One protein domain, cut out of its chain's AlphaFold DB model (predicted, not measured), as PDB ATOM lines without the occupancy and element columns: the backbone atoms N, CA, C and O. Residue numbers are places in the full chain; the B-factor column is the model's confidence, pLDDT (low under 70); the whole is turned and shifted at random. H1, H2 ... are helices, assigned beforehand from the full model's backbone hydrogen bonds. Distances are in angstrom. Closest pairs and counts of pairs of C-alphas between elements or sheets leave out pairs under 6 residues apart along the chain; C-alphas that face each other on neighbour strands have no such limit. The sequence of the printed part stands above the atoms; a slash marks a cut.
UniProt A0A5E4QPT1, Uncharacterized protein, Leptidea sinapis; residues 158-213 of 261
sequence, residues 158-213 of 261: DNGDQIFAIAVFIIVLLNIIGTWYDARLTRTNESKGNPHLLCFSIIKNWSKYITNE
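AT A GLANCE: This is residues 158 to 213 of the 261 residues of an uncharacterized protein of Leptidea sinapis (UniProt A0A5E4QPT1). One long straight helix, H1, makes the longest axis, and after residue 187 the backbone folds back, with the short helix H2 at the side of H1 and a third helix, H3, standing off it nearly at a right angle. Residues 158 to 170, nearly all in H1, stick out at one end, and residues 206 to 213, the later part of H3 and the tail, stick out as a shorter arm. The printed part has 56 residues with three named helices, in the order H1, H2, H3, and no named strand; its class is all helix. The whole is loose, with a radius of gyration of the C-alphas of 14.2 A, and elongated, spanning 46 by 25 by 15 A.

IN THESE COORDINATES: Find C-alpha 159 at (22.428, -30.804, 0.811); from there H1, residues 159 to 187, runs 41.9 A from first to last C-alpha and ends at C-alpha 187, at (61.115, -37.195, -13.849). Go on through the next seven residues to H2, residues 195 to 198, which is 5.0 A long. Three residues later H3 begins; it holds residues 202 to 210, is 12.0 A long and ends at C-alpha 210, at (56.963, -16.743, -7.708).

HOW THE PARTS SIT: Start on H1 and look at residues 174 to 182, with which alone it touches H2. The closest C-alphas of the two are those of Gly 178 and Leu 197, 4.9 A apart. H1 also touches H3, with residues 175 to 182 alone, and here the closest C-alphas are those of Thr 179 and Ile 202, 5.8 A apart. The lines of H1 and H3 are about perpendicular, at 79 degrees. H2 and H3 are close but not clearly touching; their closest C-alphas, those of Leu 198 and Lys 204, are 7.6 A apart. In H1 and H3 every O i to N i+4 pair is within hydrogen-bond range, while H2 is too short for such a pair and has its one O i to N i+3 pair within range.

THE WHOLE: The two C-alphas farthest apart are those of Asp 158 and Asn 189, at 46.6 A. Without residues 158 to 170 and 206 to 213, which stand free, the body has 35 residues and spans 27 by 15 by 13 A. The printed part has no cut; the link from H1 to H2 is short and the link from H2 to H3 is tight. Read the B-factor column for the model's confidence: the mean pLDDT of the printed part is 85.3, and residues 191 to 192 and 212 to 213 are under 70.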
ATOM      1  N   ASP A 158      23.423 -30.786   5.615       77.94
ATOM      2  CA  ASP A 158      22.612 -30.145   4.578       77.94
ATOM      3  C   ASP A 158      23.066 -30.635   3.187       77.94
ATOM      4  O   ASP A 158      24.243 -30.911   2.938       77.94
ATOM      5  N   ASN A 159      22.131 -30.691   2.236       84.12
ATOM      6  CA  ASN A 159      22.428 -30.804   0.811       84.12
ATOM      7  C   ASN A 159      23.488 -29.775   0.367       84.12
ATOM      8  O   ASN A 159      24.358 -30.101  -0.439       84.12
ATOM      9  N   GLY A 160      23.438 -28.548   0.895       84.81
ATOM     10  CA  GLY A 160      24.437 -27.501   0.679       84.81
ATOM     11  C   GLY A 160      25.834 -27.902   1.156       84.81
ATOM     12  O   GLY A 160      26.791 -27.812   0.381       84.81
ATOM     13  N   ASP A 161      25.937 -28.428   2.377       86.56
ATOM     14  CA  ASP A 161      27.197 -28.927   2.943       86.56
ATOM     15  C   ASP A 161      27.755 -30.087   2.115       86.56
ATOM     16  O   ASP A 161      28.949 -30.128   1.801       86.56
ATOM     17  N   GLN A 162      26.883 -31.003   1.688       89.81
ATOM     18  CA  GLN A 162      27.262 -32.131   0.845       89.81
ATOM     19  C   GLN A 162      27.766 -31.672  -0.532       89.81
ATOM     20  O   GLN A 162      28.813 -32.135  -0.990       89.81
ATOM     21  N   ILE A 163      27.061 -30.748  -1.195       93.50
ATOM     22  CA  ILE A 163      27.471 -30.195  -2.496       93.50
ATOM     23  C   ILE A 163      28.817 -29.480  -2.369       93.50
ATOM     24  O   ILE A 163      29.706 -29.684  -3.201       93.50
ATOM     25  N   PHE A 164      28.992 -28.674  -1.321       93.31
ATOM     26  CA  PHE A 164      30.241 -27.966  -1.065       93.31
ATOM     27  C   PHE A 164      31.401 -28.939  -0.827       93.31
ATOM     28  O   PHE A 164      32.451 -28.812  -1.462       93.31
ATOM     29  N   ALA A 165      31.195 -29.960   0.010       92.69
ATOM     30  CA  ALA A 165      32.193 -30.993   0.272       92.69
ATOM     31  C   ALA A 165      32.599 -31.737  -1.010       92.69
ATOM     32  O   ALA A 165      33.791 -31.934  -1.256       92.69
ATOM     33  N   ILE A 166      31.633 -32.087  -1.870       95.44
ATOM     34  CA  ILE A 166      31.894 -32.721  -3.172       95.44
ATOM     35  C   ILE A 166      32.706 -31.790  -4.082       95.44
ATOM     36  O   ILE A 166      33.688 -32.226  -4.686       95.44
ATOM     37  N   ALA A 167      32.344 -30.509  -4.174       95.94
ATOM     38  CA  ALA A 167      33.063 -29.542  -5.002       95.94
ATOM     39  C   ALA A 167      34.522 -29.371  -4.545       95.94
ATOM     40  O   ALA A 167      35.442 -29.436  -5.365       95.94
ATOM     41  N   VAL A 168      34.746 -29.225  -3.235       96.00
ATOM     42  CA  VAL A 168      36.092 -29.147  -2.644       96.00
ATOM     43  C   VAL A 168      36.874 -30.428  -2.917       96.00
ATOM     44  O   VAL A 168      38.027 -30.362  -3.346       96.00
ATOM     45  N   PHE A 169      36.246 -31.591  -2.745       96.75
ATOM     46  CA  PHE A 169      36.872 -32.879  -3.025       96.75
ATOM     47  C   PHE A 169      37.323 -32.998  -4.489       96.75
ATOM     48  O   PHE A 169      38.465 -33.383  -4.745       96.75
ATOM     49  N   ILE A 170      36.481 -32.602  -5.451       96.50
ATOM     50  CA  ILE A 170      36.827 -32.599  -6.883       96.50
ATOM     51  C   ILE A 170      38.021 -31.676  -7.152       96.50
ATOM     52  O   ILE A 170      38.953 -32.066  -7.858       96.50
ATOM     53  N   ILE A 171      38.030 -30.469  -6.578       94.44
ATOM     54  CA  ILE A 171      39.136 -29.516  -6.746       94.44
ATOM     55  C   ILE A 171      40.438 -30.104  -6.196       94.44
ATOM     56  O   ILE A 171      41.467 -30.059  -6.873       94.44
ATOM     57  N   VAL A 172      40.408 -30.684  -4.994       95.94
ATOM     58  CA  VAL A 172      41.581 -31.322  -4.378       95.94
ATOM     59  C   VAL A 172      42.075 -32.485  -5.238       95.94
ATOM     60  O   VAL A 172      43.268 -32.572  -5.521       95.94
ATOM     61  N   LEU A 173      41.169 -33.330  -5.730       96.19
ATOM     62  CA  LEU A 173      41.507 -34.470  -6.578       96.19
ATOM     63  C   LEU A 173      42.162 -34.034  -7.898       96.19
ATOM     64  O   LEU A 173      43.203 -34.576  -8.272       96.19
ATOM     65  N   LEU A 174      41.620 -33.014  -8.568       94.31
ATOM     66  CA  LEU A 174      42.227 -32.442  -9.775       94.31
ATOM     67  C   LEU A 174      43.627 -31.880  -9.497       94.31
ATOM     68  O   LEU A 174      44.539 -32.102 -10.294       94.31
ATOM     69  N   ASN A 175      43.823 -31.215  -8.353       94.31
ATOM     70  CA  ASN A 175      45.133 -30.697  -7.953       94.31
ATOM     71  C   ASN A 175      46.145 -31.817  -7.670       94.31
ATOM     72  O   ASN A 175      47.304 -31.715  -8.082       94.31
ATOM     73  N   ILE A 176      45.723 -32.902  -7.011       94.62
ATOM     74  CA  ILE A 176      46.574 -34.073  -6.752       94.62
ATOM     75  C   ILE A 176      46.978 -34.731  -8.074       94.62
ATOM     76  O   ILE A 176      48.167 -34.954  -8.306       94.62
ATOM     77  N   ILE A 177      46.016 -34.992  -8.968       94.38
ATOM     78  CA  ILE A 177      46.274 -35.618 -10.274       94.38
ATOM     79  C   ILE A 177      47.186 -34.734 -11.129       94.38
ATOM     80  O   ILE A 177      48.161 -35.231 -11.694       94.38
ATOM     81  N   GLY A 178      46.904 -33.430 -11.203       92.25
ATOM     82  CA  GLY A 178      47.706 -32.473 -11.967       92.25
ATOM     83  C   GLY A 178      49.141 -32.375 -11.451       92.25
ATOM     84  O   GLY A 178      50.088 -32.432 -12.235       92.25
ATOM     85  N   THR A 179      49.313 -32.307 -10.129       92.06
ATOM     86  CA  THR A 179      50.636 -32.233  -9.488       92.06
ATOM     87  C   THR A 179      51.418 -33.540  -9.647       92.06
ATOM     88  O   THR A 179      52.609 -33.517  -9.951       92.06
ATOM     89  N   TRP A 180      50.757 -34.694  -9.508       91.19
ATOM     90  CA  TRP A 180      51.385 -35.999  -9.725       91.19
ATOM     91  C   TRP A 180      51.819 -36.200 -11.184       91.19
ATOM     92  O   TRP A 180      52.935 -36.655 -11.444       91.19
ATOM     93  N   TYR A 181      50.962 -35.824 -12.139       90.19
ATOM     94  CA  TYR A 181      51.268 -35.890 -13.567       90.19
ATOM     95  C   TYR A 181      52.490 -35.030 -13.925       90.19
ATOM     96  O   TYR A 181      53.389 -35.494 -14.626       90.19
ATOM     97  N   ASP A 182      52.562 -33.812 -13.388       88.69
ATOM     98  CA  ASP A 182      53.682 -32.886 -13.581       88.69
ATOM     99  C   ASP A 182      54.996 -33.400 -12.960       88.69
ATOM    100  O   ASP A 182      56.048 -33.377 -13.606       88.69
ATOM    101  N   ALA A 183      54.936 -33.966 -11.748       87.69
ATOM    102  CA  ALA A 183      56.088 -34.597 -11.102       87.69
ATOM    103  C   ALA A 183      56.616 -35.795 -11.914       87.69
ATOM    104  O   ALA A 183      57.829 -35.954 -12.089       87.69
ATOM    105  N   ARG A 184      55.713 -36.621 -12.461       88.50
ATOM    106  CA  ARG A 184      56.082 -37.744 -13.335       88.50
ATOM    107  C   ARG A 184      56.742 -37.257 -14.623       88.50
ATOM    108  O   ARG A 184      57.782 -37.800 -14.984       88.50
ATOM    109  N   LEU A 185      56.159 -36.250 -15.273       87.62
ATOM    110  CA  LEU A 185      56.655 -35.675 -16.524       87.62
ATOM    111  C   LEU A 185      58.059 -35.074 -16.353       87.62
ATOM    112  O   LEU A 185      58.944 -35.295 -17.179       87.62
ATOM    113  N   THR A 186      58.280 -34.376 -15.236       82.31
ATOM    114  CA  THR A 186      59.588 -33.806 -14.883       82.31
ATOM    115  C   THR A 186      60.623 -34.910 -14.654       82.31
ATOM    116  O   THR A 186      61.770 -34.777 -15.071       82.31
ATOM    117  N   ARG A 187      60.224 -36.044 -14.060       82.00
ATOM    118  CA  ARG A 187      61.115 -37.195 -13.849       82.00
ATOM    119  C   ARG A 187      61.490 -37.918 -15.149       82.00
ATOM    120  O   ARG A 187      62.575 -38.485 -15.225       82.00
ATOM    121  N   THR A 188      60.610 -37.937 -16.149       79.62
ATOM    122  CA  THR A 188      60.845 -38.622 -17.433       79.62
ATOM    123  C   THR A 188      61.486 -37.733 -18.504       79.62
ATOM    124  O   THR A 188      61.709 -38.214 -19.611       79.62
ATOM    125  N   ASN A 189      61.819 -36.470 -18.194       74.00
ATOM    126  CA  ASN A 189      62.373 -35.481 -19.136       74.00
ATOM    127  C   ASN A 189      61.529 -35.292 -20.414       74.00
ATOM    128  O   ASN A 189      62.047 -34.938 -21.476       74.00
ATOM    129  N   GLU A 190      60.215 -35.504 -20.328       72.75
ATOM    130  CA  GLU A 190      59.314 -35.288 -21.458       72.75
ATOM    131  C   GLU A 190      58.898 -33.813 -21.533       72.75
ATOM    132  O   GLU A 190      58.362 -33.238 -20.588       72.75
ATOM    133  N   SER A 191      59.138 -33.169 -22.678       64.12
ATOM    134  CA  SER A 191      58.985 -31.711 -22.818       64.12
ATOM    135  C   SER A 191      57.560 -31.239 -23.136       64.12
ATOM    136  O   SER A 191      57.278 -30.042 -23.044       64.12
ATOM    137  N   LYS A 192      56.642 -32.144 -23.502       68.25
ATOM    138  CA  LYS A 192      55.265 -31.812 -23.907       68.25
ATOM    139  C   LYS A 192      54.238 -32.700 -23.201       68.25
ATOM    140  O   LYS A 192      53.813 -33.716 -23.736       68.25
ATOM    141  N   GLY A 193      53.823 -32.281 -22.009       76.12
ATOM    142  CA  GLY A 193      52.675 -32.863 -21.305       76.12
ATOM    143  C   GLY A 193      51.338 -32.255 -21.742       76.12
ATOM    144  O   GLY A 193      51.295 -31.195 -22.370       76.12
ATOM    145  N   ASN A 194      50.233 -32.906 -21.371       83.31
ATOM    146  CA  ASN A 194      48.883 -32.416 -21.654       83.31
ATOM    147  C   ASN A 194      48.610 -31.088 -20.907       83.31
ATOM    148  O   ASN A 194      48.636 -31.074 -19.671       83.31
ATOM    149  N   PRO A 195      48.307 -29.980 -21.614       82.94
ATOM    150  CA  PRO A 195      48.117 -28.668 -20.999       82.94
ATOM    151  C   PRO A 195      46.946 -28.623 -20.011       82.94
ATOM    152  O   PRO A 195      47.049 -27.935 -19.000       82.94
ATOM    153  N   HIS A 196      45.870 -29.384 -20.242       84.75
ATOM    154  CA  HIS A 196      44.691 -29.373 -19.371       84.75
ATOM    155  C   HIS A 196      44.983 -29.928 -17.973       84.75
ATOM    156  O   HIS A 196      44.488 -29.390 -16.989       84.75
ATOM    157  N   LEU A 197      45.819 -30.963 -17.874       83.69
ATOM    158  CA  LEU A 197      46.224 -31.543 -16.589       83.69
ATOM    159  C   LEU A 197      47.256 -30.664 -15.875       83.69
ATOM    160  O   LEU A 197      47.224 -30.526 -14.655       83.69
ATOM    161  N   LEU A 198      48.139 -30.019 -16.641       84.44
ATOM    162  CA  LEU A 198      49.168 -29.128 -16.103       84.44
ATOM    163  C   LEU A 198      48.586 -27.843 -15.494       84.44
ATOM    164  O   LEU A 198      49.204 -27.288 -14.590       84.44
ATOM    165  N   CYS A 199      47.402 -27.398 -15.932       86.38
ATOM    166  CA  CYS A 199      46.694 -26.266 -15.323       86.38
ATOM    167  C   CYS A 199      46.345 -26.493 -13.845       86.38
ATOM    168  O   CYS A 199      46.212 -25.519 -13.106       86.38
ATOM    169  N   PHE A 200      46.229 -27.749 -13.404       88.88
ATOM    170  CA  PHE A 200      45.933 -28.109 -12.015       88.88
ATOM    171  C   PHE A 200      47.189 -28.483 -11.202       88.88
ATOM    172  O   PHE A 200      47.067 -28.865 -10.044       88.88
ATOM    173  N   SER A 201      48.405 -28.382 -11.761       90.19
ATOM    174  CA  SER A 201      49.636 -28.625 -10.988       90.19
ATOM    175  C   SER A 201      49.924 -27.462 -10.042       90.19
ATOM    176  O   SER A 201      50.216 -26.346 -10.485       90.19
ATOM    177  N   ILE A 202      49.909 -27.729  -8.735       87.50
ATOM    178  CA  ILE A 202      50.228 -26.723  -7.715       87.50
ATOM    179  C   ILE A 202      51.689 -26.293  -7.840       87.50
ATOM    180  O   ILE A 202      51.968 -25.099  -7.830       87.50
ATOM    181  N   ILE A 203      52.620 -27.236  -8.014       84.56
ATOM    182  CA  ILE A 203      54.065 -26.955  -8.051       84.56
ATOM    183  C   ILE A 203      54.403 -26.023  -9.216       84.56
ATOM    184  O   ILE A 203      55.080 -25.009  -9.035       84.56
ATOM    185  N   LYS A 204      53.882 -26.322 -10.407       83.00
ATOM    186  CA  LYS A 204      54.114 -25.509 -11.603       83.00
ATOM    187  C   LYS A 204      53.440 -24.148 -11.521       83.00
ATOM    188  O   LYS A 204      54.055 -23.149 -11.889       83.00
ATOM    189  N   ASN A 205      52.200 -24.094 -11.032       86.19
ATOM    190  CA  ASN A 205      51.477 -22.836 -10.856       86.19
ATOM    191  C   ASN A 205      52.150 -21.942  -9.807       86.19
ATOM    192  O   ASN A 205      52.309 -20.746 -10.040       86.19
ATOM    193  N   TRP A 206      52.609 -22.527  -8.700       83.69
ATOM    194  CA  TRP A 206      53.336 -21.840  -7.635       83.69
ATOM    195  C   TRP A 206      54.697 -21.336  -8.108       83.69
ATOM    196  O   TRP A 206      55.016 -20.162  -7.933       83.69
ATOM    197  N   SER A 207      55.469 -22.189  -8.791       81.44
ATOM    198  CA  SER A 207      56.735 -21.788  -9.407       81.44
ATOM    199  C   SER A 207      56.509 -20.632 -10.370       81.44
ATOM    200  O   SER A 207      57.178 -19.618 -10.241       81.44
ATOM    201  N   LYS A 208      55.527 -20.737 -11.275       79.25
ATOM    202  CA  LYS A 208      55.179 -19.680 -12.233       79.25
ATOM    203  C   LYS A 208      54.740 -18.381 -11.552       79.25
ATOM    204  O   LYS A 208      54.979 -17.312 -12.102       79.25
ATOM    205  N   TYR A 209      54.087 -18.470 -10.394       77.56
ATOM    206  CA  TYR A 209      53.651 -17.310  -9.621       77.56
ATOM    207  C   TYR A 209      54.825 -16.583  -8.947       77.56
ATOM    208  O   TYR A 209      54.865 -15.358  -8.964       77.56
ATOM    209  N   ILE A 210      55.794 -17.322  -8.394       77.69
ATOM    210  CA  ILE A 210      56.963 -16.743  -7.708       77.69
ATOM    211  C   ILE A 210      58.051 -16.306  -8.692       77.69
ATOM    212  O   ILE A 210      58.746 -15.314  -8.466       77.69
ATOM    213  N   THR A 211      58.233 -17.027  -9.797       72.38
ATOM    214  CA  THR A 211      59.234 -16.655 -10.794       72.38
ATOM    215  C   THR A 211      58.734 -15.472 -11.617       72.38
ATOM    216  O   THR A 211      57.823 -15.612 -12.431       72.38
ATOM    217  N   ASN A 212      59.402 -14.325 -11.486       57.06
ATOM    218  CA  ASN A 212      59.249 -13.148 -12.354       57.06
ATOM    219  C   ASN A 212      59.798 -13.390 -13.777       57.06
ATOM    220  O   ASN A 212      60.431 -12.520 -14.376       57.06
ATOM    221  N   GLU A 213      59.619 -14.589 -14.331       56.72
ATOM    222  CA  GLU A 213      60.242 -14.991 -15.585       56.72
ATOM    223  C   GLU A 213      59.368 -14.580 -16.775       56.72
ATOM    224  O   GLU A 213      58.839 -15.382 -17.543       56.72
TER     225      GLU A 213